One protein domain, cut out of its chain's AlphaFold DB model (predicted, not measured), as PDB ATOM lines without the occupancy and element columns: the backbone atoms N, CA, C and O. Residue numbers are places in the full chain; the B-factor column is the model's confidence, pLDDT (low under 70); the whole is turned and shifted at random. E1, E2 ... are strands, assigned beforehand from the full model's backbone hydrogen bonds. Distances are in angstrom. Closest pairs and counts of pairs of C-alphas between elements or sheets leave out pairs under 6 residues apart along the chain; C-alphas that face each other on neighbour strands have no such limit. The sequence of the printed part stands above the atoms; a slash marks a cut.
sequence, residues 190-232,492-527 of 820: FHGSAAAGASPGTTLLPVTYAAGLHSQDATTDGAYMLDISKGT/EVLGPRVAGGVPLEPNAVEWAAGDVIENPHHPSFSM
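What this domain is: This is residues 190 to 232 and 492 to 527 of the 820 residues of an uncharacterized protein of Acidobacteriales bacterium 59-55 (UniProt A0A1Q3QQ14). There is little regular structure here: one small, strongly twisted sheet of four short strands, with two long loops, residues 195 to 206 and 492 to 515, tied to each other by a short pairing, a third, residues 210 to 223, swinging out past E1 and E2, and the tail, residues 521 to 527, sticking out. The printed part has 79 residues, no named helix and strands E1, E2, E3, E4 along the chain; the sheet's order is E2 E1 E4 E3, antiparallel. The class is all strand, with 16 residues in named elements. The whole is compact, radius of gyration of the C-alphas 11.7 A, spanning 38 by 30 by 27 A.

Where its parts are: Find C-alpha 190 at (-13.773, -14.524, 20.541); E1 runs to 194, 11.9 A. E4, residues 516 to 519, ends at (-13.454, -19.030, 18.371). E2 is residues 207 to 209, E3 224 to 227.

How they stand to each other: Look at inner strands E1 and E4, antiparallel at 141 degrees: N 192 and O 517 are 3.0 A apart. Hairpin E1 and E2 has N 208 and O 193 at 2.8 A. At edge strand E3, N 226 and O 518 are 2.8 A apart. Residues 204 to 205 pair with 502 to 503, antiparallel.

The domain as a whole: Residues 233 to 491 are not printed; C-alphas 232 and 492 stand 19.2 A apart. Links E1 to E2 and E2 to E3 are long. pLDDT is under 70 at residues 213 to 214, 496 and 521 to 527.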
ATOM      1  N   PHE A 190     -15.104 -14.762  19.987       86.25
ATOM      2  CA  PHE A 190     -13.773 -14.524  20.541       86.25
ATOM      3  C   PHE A 190     -12.749 -14.260  19.441       86.25
ATOM      4  O   PHE A 190     -12.564 -15.079  18.536       86.25
ATOM      5  N   HIS A 191     -12.012 -13.164  19.608       89.75
ATOM      6  CA  HIS A 191     -10.802 -12.850  18.862       89.75
ATOM      7  C   HIS A 191      -9.655 -12.612  19.829       89.75
ATOM      8  O   HIS A 191      -9.804 -11.926  20.845       89.75
ATOM      9  N   GLY A 192      -8.481 -13.130  19.501       93.19
ATOM     10  CA  GLY A 192      -7.331 -12.931  20.359       93.19
ATOM     11  C   GLY A 192      -6.038 -13.461  19.780       93.19
ATOM     12  O   GLY A 192      -5.909 -13.724  18.584       93.19
ATOM     13  N   SER A 193      -5.076 -13.630  20.674       95.81
ATOM     14  CA  SER A 193      -3.838 -14.333  20.391       95.81
ATOM     15  C   SER A 193      -3.552 -15.409  21.426       95.81
ATOM     16  O   SER A 193      -3.928 -15.289  22.598       95.81
ATOM     17  N   ALA A 194      -2.852 -16.461  21.010       96.50
ATOM     18  CA  ALA A 194      -2.263 -17.401  21.949       96.50
ATOM     19  C   ALA A 194      -1.224 -16.657  22.809       96.50
ATOM     20  O   ALA A 194      -0.324 -15.983  22.303       96.50
ATOM     21  N   ALA A 195      -1.373 -16.728  24.128       95.06
ATOM     22  CA  ALA A 195      -0.536 -15.999  25.071       95.06
ATOM     23  C   ALA A 195       0.769 -16.754  25.388       95.06
ATOM     24  O   ALA A 195       1.002 -17.884  24.954       95.06
ATOM     25  N   ALA A 196       1.642 -16.118  26.175       93.19
ATOM     26  CA  ALA A 196       2.861 -16.753  26.664       93.19
ATOM     27  C   ALA A 196       2.542 -18.058  27.418       93.19
ATOM     28  O   ALA A 196       1.631 -18.100  28.243       93.19
ATOM     29  N   GLY A 197       3.307 -19.115  27.134       89.38
ATOM     30  CA  GLY A 197       3.065 -20.459  27.667       89.38
ATOM     31  C   GLY A 197       2.236 -21.365  26.752       89.38
ATOM     32  O   GLY A 197       2.082 -22.539  27.075       89.38
ATOM     33  N   ALA A 198       1.742 -20.865  25.613       94.69
ATOM     34  CA  ALA A 198       1.178 -21.715  24.570       94.69
ATOM     35  C   ALA A 198       2.245 -22.688  24.041       94.69
ATOM     36  O   ALA A 198       3.380 -22.291  23.760       94.69
ATOM     37  N   SER A 199       1.875 -23.961  23.936       94.94
ATOM     38  CA  SER A 199       2.743 -25.033  23.458       94.94
ATOM     39  C   SER A 199       1.966 -26.002  22.566       94.94
ATOM     40  O   SER A 199       0.763 -26.186  22.794       94.94
ATOM     41  N   PRO A 200       2.639 -26.693  21.628       94.06
ATOM     42  CA  PRO A 200       2.002 -27.653  20.737       94.06
ATOM     43  C   PRO A 200       1.123 -28.674  21.464       94.06
ATOM     44  O   PRO A 200       1.547 -29.299  22.439       94.06
ATOM     45  N   GLY A 201      -0.112 -28.837  20.988       89.19
ATOM     46  CA  GLY A 201      -1.075 -29.811  21.498       89.19
ATOM     47  C   GLY A 201      -1.583 -29.563  22.920       89.19
ATOM     48  O   GLY A 201      -2.150 -30.486  23.507       89.19
ATOM     49  N   THR A 202      -1.376 -28.371  23.503       91.69
ATOM     50  CA  THR A 202      -1.919 -28.070  24.837       91.69
ATOM     51  C   THR A 202      -3.442 -28.221  24.864       91.69
ATOM     52  O   THR A 202      -4.145 -27.800  23.943       91.69
ATOM     53  N   THR A 203      -3.952 -28.817  25.941       90.38
ATOM     54  CA  THR A 203      -5.387 -28.909  26.253       90.38
ATOM     55  C   THR A 203      -5.854 -27.769  27.157       90.38
ATOM     56  O   THR A 203      -7.027 -27.687  27.510       90.38
ATOM     57  N   LEU A 204      -4.946 -26.867  27.535       92.81
ATOM     58  CA  LEU A 204      -5.252 -25.614  28.213       92.81
ATOM     59  C   LEU A 204      -4.462 -24.506  27.516       92.81
ATOM     60  O   LEU A 204      -3.267 -24.331  27.764       92.81
ATOM     61  N   LEU A 205      -5.110 -23.809  26.583       95.62
ATOM     62  CA  LEU A 205      -4.468 -22.788  25.759       95.62
ATOM     63  C   LEU A 205      -4.513 -21.437  26.477       95.62
ATOM     64  O   LEU A 205      -5.599 -20.875  26.628       95.62
ATOM     65  N   PRO A 206      -3.382 -20.869  26.923       95.62
ATOM     66  CA  PRO A 206      -3.388 -19.509  27.436       95.62
ATOM     67  C   PRO A 206      -3.698 -18.543  26.283       95.62
ATOM     68  O   PRO A 206      -3.111 -18.645  25.208       95.62
ATOM     69  N   VAL A 207      -4.620 -17.602  26.501       95.00
ATOM     70  CA  VAL A 207      -5.085 -16.657  25.471       95.00
ATOM     71  C   VAL A 207      -5.074 -15.217  25.972       95.00
ATOM     72  O   VAL A 207      -5.284 -14.954  27.161       95.00
ATOM     73  N   THR A 208      -4.867 -14.287  25.045       93.81
ATOM     74  CA  THR A 208      -5.062 -12.847  25.233       93.81
ATOM     75  C   THR A 208      -6.206 -12.404  24.338       93.81
ATOM     76  O   THR A 208      -6.141 -12.597  23.129       93.81
ATOM     77  N   TYR A 209      -7.247 -11.813  24.917       91.19
ATOM     78  CA  TYR A 209      -8.362 -11.253  24.159       91.19
ATOM     79  C   TYR A 209      -7.951  -9.959  23.447       91.19
ATOM     80  O   TYR A 209      -7.250  -9.119  24.018       91.19
ATOM     81  N   ALA A 210      -8.413  -9.800  22.209       90.19
ATOM     82  CA  ALA A 210      -8.263  -8.588  21.421       90.19
ATOM     83  C   ALA A 210      -9.638  -7.941  21.216       90.19
ATOM     84  O   ALA A 210     -10.500  -8.486  20.530       90.19
ATOM     85  N   ALA A 211      -9.830  -6.755  21.794       85.06
ATOM     86  CA  ALA A 211     -11.046  -5.984  21.584       85.06
ATOM     87  C   ALA A 211     -11.127  -5.453  20.144       85.06
ATOM     88  O   ALA A 211     -10.155  -4.934  19.595       85.06
ATOM     89  N   GLY A 212     -12.315  -5.542  19.560       79.12
ATOM     90  CA  GLY A 212     -12.620  -5.154  18.190       79.12
ATOM     91  C   GLY A 212     -14.125  -5.112  17.920       79.12
ATOM     92  O   GLY A 212     -14.944  -5.435  18.786       79.12
ATOM     93  N   LEU A 213     -14.485  -4.697  16.706       69.31
ATOM     94  CA  LEU A 213     -15.862  -4.763  16.222       69.31
ATOM     95  C   LEU A 213     -16.283  -6.241  16.135       69.31
ATOM     96  O   LEU A 213     -15.504  -7.043  15.634       69.31
ATOM     97  N   HIS A 214     -17.472  -6.589  16.640       69.94
ATOM     98  CA  HIS A 214     -17.974  -7.974  16.700       69.94
ATOM     99  C   HIS A 214     -17.120  -8.948  17.539       69.94
ATOM    100  O   HIS A 214     -17.096 -10.148  17.291       69.94
ATOM    101  N   SER A 215     -16.426  -8.456  18.572       77.69
ATOM    102  CA  SER A 215     -15.601  -9.300  19.451       77.69
ATOM    103  C   SER A 215     -16.173  -9.445  20.862       77.69
ATOM    104  O   SER A 215     -16.728  -8.491  21.411       77.69
ATOM    105  N   GLN A 216     -15.953 -10.603  21.486       77.50
ATOM    106  CA  GLN A 216     -16.233 -10.847  22.905       77.50
ATOM    107  C   GLN A 216     -15.068 -11.574  23.594       77.50
ATOM    108  O   GLN A 216     -14.359 -12.355  22.971       77.50
ATOM    109  N   ASP A 217     -14.860 -11.331  24.891       80.75
ATOM    110  CA  ASP A 217     -13.812 -12.016  25.679       80.75
ATOM    111  C   ASP A 217     -14.211 -13.462  26.041       80.75
ATOM    112  O   ASP A 217     -13.377 -14.308  26.367       80.75
ATOM    113  N   ALA A 218     -15.506 -13.776  25.964       78.38
ATOM    114  CA  ALA A 218     -16.014 -15.111  26.235       78.38
ATOM    115  C   ALA A 218     -15.765 -16.059  25.052       78.38
ATOM    116  O   ALA A 218     -16.046 -15.731  23.901       78.38
ATOM    117  N   THR A 219     -15.284 -17.263  25.357       80.50
ATOM    118  CA  THR A 219     -15.240 -18.382  24.411       80.50
ATOM    119  C   THR A 219     -16.532 -19.189  24.478       80.50
ATOM    120  O   THR A 219     -17.093 -19.386  25.559       80.50
ATOM    121  N   THR A 220     -16.959 -19.705  23.335       74.50
ATOM    122  CA  THR A 220     -18.151 -20.533  23.174       74.50
ATOM    123  C   THR A 220     -17.783 -22.011  23.356       74.50
ATOM    124  O   THR A 220     -16.958 -22.557  22.626       74.50
ATOM    125  N   ASP A 221     -18.388 -22.681  24.340       72.25
ATOM    126  CA  ASP A 221     -18.272 -24.140  24.519       72.25
ATOM    127  C   ASP A 221     -18.864 -24.877  23.309       72.25
ATOM    128  O   ASP A 221     -19.940 -24.531  22.821       72.25
ATOM    129  N   GLY A 222     -18.154 -25.892  22.817       72.25
ATOM    130  CA  GLY A 222     -18.560 -26.701  21.670       72.25
ATOM    131  C   GLY A 222     -18.222 -26.079  20.319       72.25
ATOM    132  O   GLY A 222     -18.296 -26.754  19.297       72.25
ATOM    133  N   ALA A 223     -17.810 -24.813  20.298       78.12
ATOM    134  CA  ALA A 223     -17.198 -24.201  19.133       78.12
ATOM    135  C   ALA A 223     -15.704 -24.549  19.034       78.12
ATOM    136  O   ALA A 223     -15.089 -25.044  19.979       78.12
ATOM    137  N   TYR A 224     -15.089 -24.248  17.892       87.94
ATOM    138  CA  TYR A 224     -13.683 -24.565  17.638       87.94
ATOM    139  C   TYR A 224     -12.801 -23.351  17.896       87.94
ATOM    140  O   TYR A 224     -13.084 -22.270  17.392       87.94
ATOM    141  N   MET A 225     -11.738 -23.516  18.678       93.75
ATOM    142  CA  MET A 225     -10.647 -22.549  18.738       93.75
ATOM    143  C   MET A 225      -9.734 -22.802  17.543       93.75
ATOM    144  O   MET A 225      -9.150 -23.881  17.431       93.75
ATOM    145  N   LEU A 226      -9.625 -21.826  16.650       94.50
ATOM    146  CA  LEU A 226      -8.880 -21.916  15.400       94.50
ATOM    147  C   LEU A 226      -7.630 -21.054  15.470       94.50
ATOM    148  O   LEU A 226      -7.705 -19.899  15.881       94.50
ATOM    149  N   ASP A 227      -6.508 -21.578  14.992       95.56
ATOM    150  CA  ASP A 227      -5.330 -20.772  14.682       95.56
ATOM    151  C   ASP A 227      -5.429 -20.266  13.239       95.56
ATOM    152  O   ASP A 227      -5.026 -20.928  12.275       95.56
ATOM    153  N   ILE A 228      -5.982 -19.064  13.088       93.25
ATOM    154  CA  ILE A 228      -6.166 -18.445  11.775       93.25
ATOM    155  C   ILE A 228      -4.854 -17.933  11.174       93.25
ATOM    156  O   ILE A 228      -4.790 -17.683   9.970       93.25
ATOM    157  N   SER A 229      -3.785 -17.837  11.973       93.25
ATOM    158  CA  SER A 229      -2.451 -17.493  11.473       93.25
ATOM    159  C   SER A 229      -1.729 -18.666  10.800       93.25
ATOM    160  O   SER A 229      -0.762 -18.447  10.067       93.25
ATOM    161  N   LYS A 230      -2.224 -19.899  10.979       91.25
ATOM    162  CA  LYS A 230      -1.646 -21.127  10.406       91.25
ATOM    163  C   LYS A 230      -2.521 -21.830   9.366       91.25
ATOM    164  O   LYS A 230      -2.252 -22.982   9.018       91.25
ATOM    165  N   GLY A 231      -3.538 -21.158   8.827       81.00
ATOM    166  CA  GLY A 231      -4.340 -21.689   7.722       81.00
ATOM    167  C   GLY A 231      -3.520 -21.827   6.441       81.00
ATOM    168  O   GLY A 231      -3.359 -20.862   5.700       81.00
ATOM    169  N   THR A 232      -2.965 -23.014   6.190       73.94
ATOM    170  CA  THR A 232      -2.007 -23.248   5.090       73.94
ATOM    171  C   THR A 232      -2.624 -23.893   3.853       73.94
ATOM    172  O   THR A 232      -1.997 -23.889   2.795       73.94
ATOM    173  N   GLU A 492     -11.773 -28.232  19.475       86.75
ATOM    174  CA  GLU A 492     -13.023 -27.894  20.166       86.75
ATOM    175  C   GLU A 492     -12.742 -27.348  21.577       86.75
ATOM    176  O   GLU A 492     -11.965 -27.922  22.351       86.75
ATOM    177  N   VAL A 493     -13.406 -26.244  21.911       84.25
ATOM    178  CA  VAL A 493     -13.421 -25.632  23.239       84.25
ATOM    179  C   VAL A 493     -14.341 -26.441  24.151       84.25
ATOM    180  O   VAL A 493     -15.522 -26.614  23.862       84.25
ATOM    181  N   LEU A 494     -13.807 -26.928  25.272       77.06
ATOM    182  CA  LEU A 494     -14.539 -27.792  26.214       77.06
ATOM    183  C   LEU A 494     -15.294 -27.019  27.302       77.06
ATOM    184  O   LEU A 494     -15.981 -27.616  28.129       77.06
ATOM    185  N   GLY A 495     -15.099 -25.707  27.365       70.69
ATOM    186  CA  GLY A 495     -15.703 -24.862  28.379       70.69
ATOM    187  C   GLY A 495     -15.221 -23.417  28.295       70.69
ATOM    188  O   GLY A 495     -14.313 -23.103  27.522       70.69
ATOM    189  N   PRO A 496     -15.814 -22.524  29.101       69.88
ATOM    190  CA  PRO A 496     -15.415 -21.129  29.124       69.88
ATOM    191  C   PRO A 496     -13.949 -20.981  29.547       69.88
ATOM    192  O   PRO A 496     -13.392 -21.806  30.280       69.88
ATOM    193  N   ARG A 497     -13.333 -19.883  29.107       78.62
ATOM    194  CA  ARG A 497     -11.998 -19.465  29.538       78.62
ATOM    195  C   ARG A 497     -11.890 -19.469  31.069       78.62
ATOM    196  O   ARG A 497     -12.677 -18.837  31.767       78.62
ATOM    197  N   VAL A 498     -10.860 -20.134  31.585       79.94
ATOM    198  CA  VAL A 498     -10.456 -20.100  32.997       79.94
ATOM    199  C   VAL A 498      -9.201 -19.242  33.168       79.94
ATOM    200  O   VAL A 498      -8.545 -18.868  32.195       79.94
ATOM    201  N   ALA A 499      -8.808 -18.957  34.414       79.88
ATOM    202  CA  ALA A 499      -7.616 -18.151  34.709       79.88
ATOM    203  C   ALA A 499      -6.324 -18.687  34.052       79.88
ATOM    204  O   ALA A 499      -5.423 -17.910  33.749       79.88
ATOM    205  N   GLY A 500      -6.235 -20.004  33.822       82.75
ATOM    206  CA  GLY A 500      -5.095 -20.648  33.163       82.75
ATOM    207  C   GLY A 500      -5.153 -20.687  31.631       82.75
ATOM    208  O   GLY A 500      -4.152 -21.033  31.014       82.75
ATOM    209  N   GLY A 501      -6.287 -20.347  31.012       89.81
ATOM    210  CA  GLY A 501      -6.485 -20.457  29.566       89.81
ATOM    211  C   GLY A 501      -7.848 -21.023  29.177       89.81
ATOM    212  O   GLY A 501      -8.757 -21.123  29.995       89.81
ATOM    213  N   VAL A 502      -7.988 -21.392  27.912       90.06
ATOM    214  CA  VAL A 502      -9.181 -22.017  27.337       90.06
ATOM    215  C   VAL A 502      -8.989 -23.535  27.356       90.06
ATOM    216  O   VAL A 502      -7.997 -24.012  26.796       90.06
ATOM    217  N   PRO A 503      -9.876 -24.307  28.009       87.75
ATOM    218  CA  PRO A 503      -9.843 -25.764  27.951       87.75
ATOM    219  C   PRO A 503     -10.166 -26.262  26.536       87.75
ATOM    220  O   PRO A 503     -11.200 -25.902  25.973       87.75
ATOM    221  N   LEU A 504      -9.303 -27.105  25.976       88.31
ATOM    222  CA  LEU A 504      -9.412 -27.662  24.628       88.31
ATOM    223  C   LEU A 504      -9.419 -29.189  24.666       88.31
ATOM    224  O   LEU A 504      -8.840 -29.814  25.559       88.31
ATOM    225  N   GLU A 505     -10.022 -29.796  23.651       83.12
ATOM    226  CA  GLU A 505      -9.891 -31.232  23.410       83.12
ATOM    227  C   GLU A 505      -8.440 -31.649  23.101       83.12
ATOM    228  O   GLU A 505      -7.616 -30.804  22.726       83.12
ATOM    229  N   PRO A 506      -8.093 -32.947  23.231       84.06
ATOM    230  CA  PRO A 506      -6.811 -33.452  22.753       84.06
ATOM    231  C   PRO A 506      -6.593 -33.097  21.276       84.06
ATOM    232  O   PRO A 506      -7.369 -33.503  20.418       84.06
ATOM    233  N   ASN A 507      -5.528 -32.350  20.967       88.88
ATOM    234  CA  ASN A 507      -5.339 -31.773  19.632       88.88
ATOM    235  C   ASN A 507      -3.876 -31.798  19.154       88.88
ATOM    236  O   ASN A 507      -2.951 -32.187  19.876       88.88
ATOM    237  N   ALA A 508      -3.661 -31.433  17.887       86.44
ATOM    238  CA  ALA A 508      -2.350 -31.360  17.226       86.44
ATOM    239  C   ALA A 508      -1.880 -29.987  16.826       86.44
ATOM    240  O   ALA A 508      -0.880 -29.886  16.121       86.44
ATOM    241  N   VAL A 509      -2.589 -28.960  17.253       91.69
ATOM    242  CA  VAL A 509      -2.252 -27.625  16.817       91.69
ATOM    243  C   VAL A 509      -0.910 -27.252  17.422       91.69
ATOM    244  O   VAL A 509      -0.683 -27.392  18.625       91.69
ATOM    245  N   GLU A 510      -0.005 -26.791  16.572       94.31
ATOM    246  CA  GLU A 510       1.319 -26.311  16.956       94.31
ATOM    247  C   GLU A 510       1.206 -24.917  17.588       94.31
ATOM    248  O   GLU A 510       1.781 -23.961  17.075       94.31
ATOM    249  N   TRP A 511       0.411 -24.777  18.656       95.88
ATOM    250  CA  TRP A 511       0.180 -23.501  19.331       95.88
ATOM    251  C   TRP A 511       1.505 -22.858  19.747       95.88
ATOM    252  O   TRP A 511       2.369 -23.500  20.353       95.88
ATOM    253  N   ALA A 512       1.632 -21.573  19.465       96.62
ATOM    254  CA  ALA A 512       2.776 -20.741  19.760       96.62
ATOM    255  C   ALA A 512       2.301 -19.360  20.222       96.62
ATOM    256  O   ALA A 512       1.284 -18.831  19.779       96.62
ATOM    257  N   ALA A 513       3.050 -18.753  21.139       96.81
ATOM    258  CA  ALA A 513       2.727 -17.412  21.604       96.81
ATOM    259  C   ALA A 513       2.731 -16.417  20.427       96.81
ATOM    260  O   ALA A 513       3.705 -16.342  19.679       96.81
ATOM    261  N   GLY A 514       1.661 -15.633  20.305       95.81
ATOM    262  CA  GLY A 514       1.464 -14.669  19.224       95.81
ATOM    263  C   GLY A 514       0.638 -15.179  18.043       95.81
ATOM    264  O   GLY A 514       0.283 -14.353  17.203       95.81
ATOM    265  N   ASP A 515       0.290 -16.472  17.988       97.19
ATOM    266  CA  ASP A 515      -0.661 -16.973  16.988       97.19
ATOM    267  C   ASP A 515      -1.967 -16.190  17.064       97.19
ATOM    268  O   ASP A 515      -2.462 -15.921  18.162       97.19
ATOM    269  N   VAL A 516      -2.535 -15.849  15.909       95.31
ATOM    270  CA  VAL A 516      -3.845 -15.193  15.846       95.31
ATOM    271  C   VAL A 516      -4.914 -16.270  15.915       95.31
ATOM    272  O   VAL A 516      -4.932 -17.177  15.080       95.31
ATOM    273  N   ILE A 517      -5.801 -16.160  16.901       94.81
ATOM    274  CA  ILE A 517      -6.818 -17.172  17.179       94.81
ATOM    275  C   ILE A 517      -8.229 -16.589  17.154       94.81
ATOM    276  O   ILE A 517      -8.463 -15.448  17.563       94.81
ATOM    277  N   GLU A 518      -9.174 -17.403  16.697       92.19
ATOM    278  CA  GLU A 518     -10.606 -17.100  16.693       92.19
ATOM    279  C   GLU A 518     -11.389 -18.284  17.262       92.19
ATOM    280  O   GLU A 518     -11.038 -19.437  17.013       92.19
ATOM    281  N   ASN A 519     -12.473 -18.013  17.990       88.69
ATOM    282  CA  ASN A 519     -13.454 -19.030  18.371       88.69
ATOM    283  C   ASN A 519     -14.805 -18.689  17.731       88.69
ATOM    284  O   ASN A 519     -15.658 -18.125  18.412       88.69
ATOM    285  N   PRO A 520     -14.970 -18.935  16.415       80.06
ATOM    286  CA  PRO A 520     -16.231 -18.686  15.723       80.06
ATOM    287  C   PRO A 520     -17.375 -19.494  16.324       80.06
ATOM    288  O   PRO A 520     -17.141 -20.557  16.890       80.06
ATOM    289  N   HIS A 521     -18.618 -19.054  16.132       68.69
ATOM    290  CA  HIS A 521     -19.774 -19.824  16.586       68.69
ATOM    291  C   HIS A 521     -19.835 -21.208  15.948       68.69
ATOM    292  O   HIS A 521     -19.371 -21.446  14.826       68.69
ATOM    293  N   HIS A 522     -20.472 -22.127  16.672       64.38
ATOM    294  CA  HIS A 522     -20.798 -23.428  16.123       64.38
ATOM    295  C   HIS A 522     -21.715 -23.244  14.894       64.38
ATOM    296  O   HIS A 522     -22.709 -22.524  14.980       64.38
ATOM    297  N   PRO A 523     -21.434 -23.897  13.750       57.59
ATOM    298  CA  PRO A 523     -22.145 -23.649  12.487       57.59
ATOM    299  C   PRO A 523     -23.618 -24.079  12.499       57.59
ATOM    300  O   PRO A 523     -24.361 -23.792  11.561       57.59
ATOM    301  N   SER A 524     -24.032 -24.811  13.530       59.19
ATOM    302  CA  SER A 524     -25.424 -25.173  13.764       59.19
ATOM    303  C   SER A 524     -25.998 -24.267  14.841       59.19
ATOM    304  O   SER A 524     -25.567 -24.312  15.996       59.19
ATOM    305  N   PHE A 525     -26.977 -23.465  14.432       54.25
ATOM    306  CA  PHE A 525     -27.839 -22.679  15.295       54.25
ATOM    307  C   PHE A 525     -29.282 -23.111  15.046       54.25
ATOM    308  O   PHE A 525     -29.731 -23.232  13.905       54.25
ATOM    309  N   SER A 526     -30.015 -23.355  16.125       51.53
ATOM    310  CA  SER A 526     -31.446 -23.622  16.070       51.53
ATOM    311  C   SER A 526     -32.127 -22.741  17.096       51.53
ATOM    312  O   SER A 526     -31.808 -22.813  18.286       51.53
ATOM    313  N   MET A 527     -33.058 -21.916  16.622       49.91
ATOM    314  CA  MET A 527     -33.932 -21.125  17.470       49.91
ATOM    315  C   MET A 527     -35.372 -21.562  17.254       49.91
ATOM    316  O   MET A 527     -35.906 -21.463  16.148       49.91
TER     317      MET A 527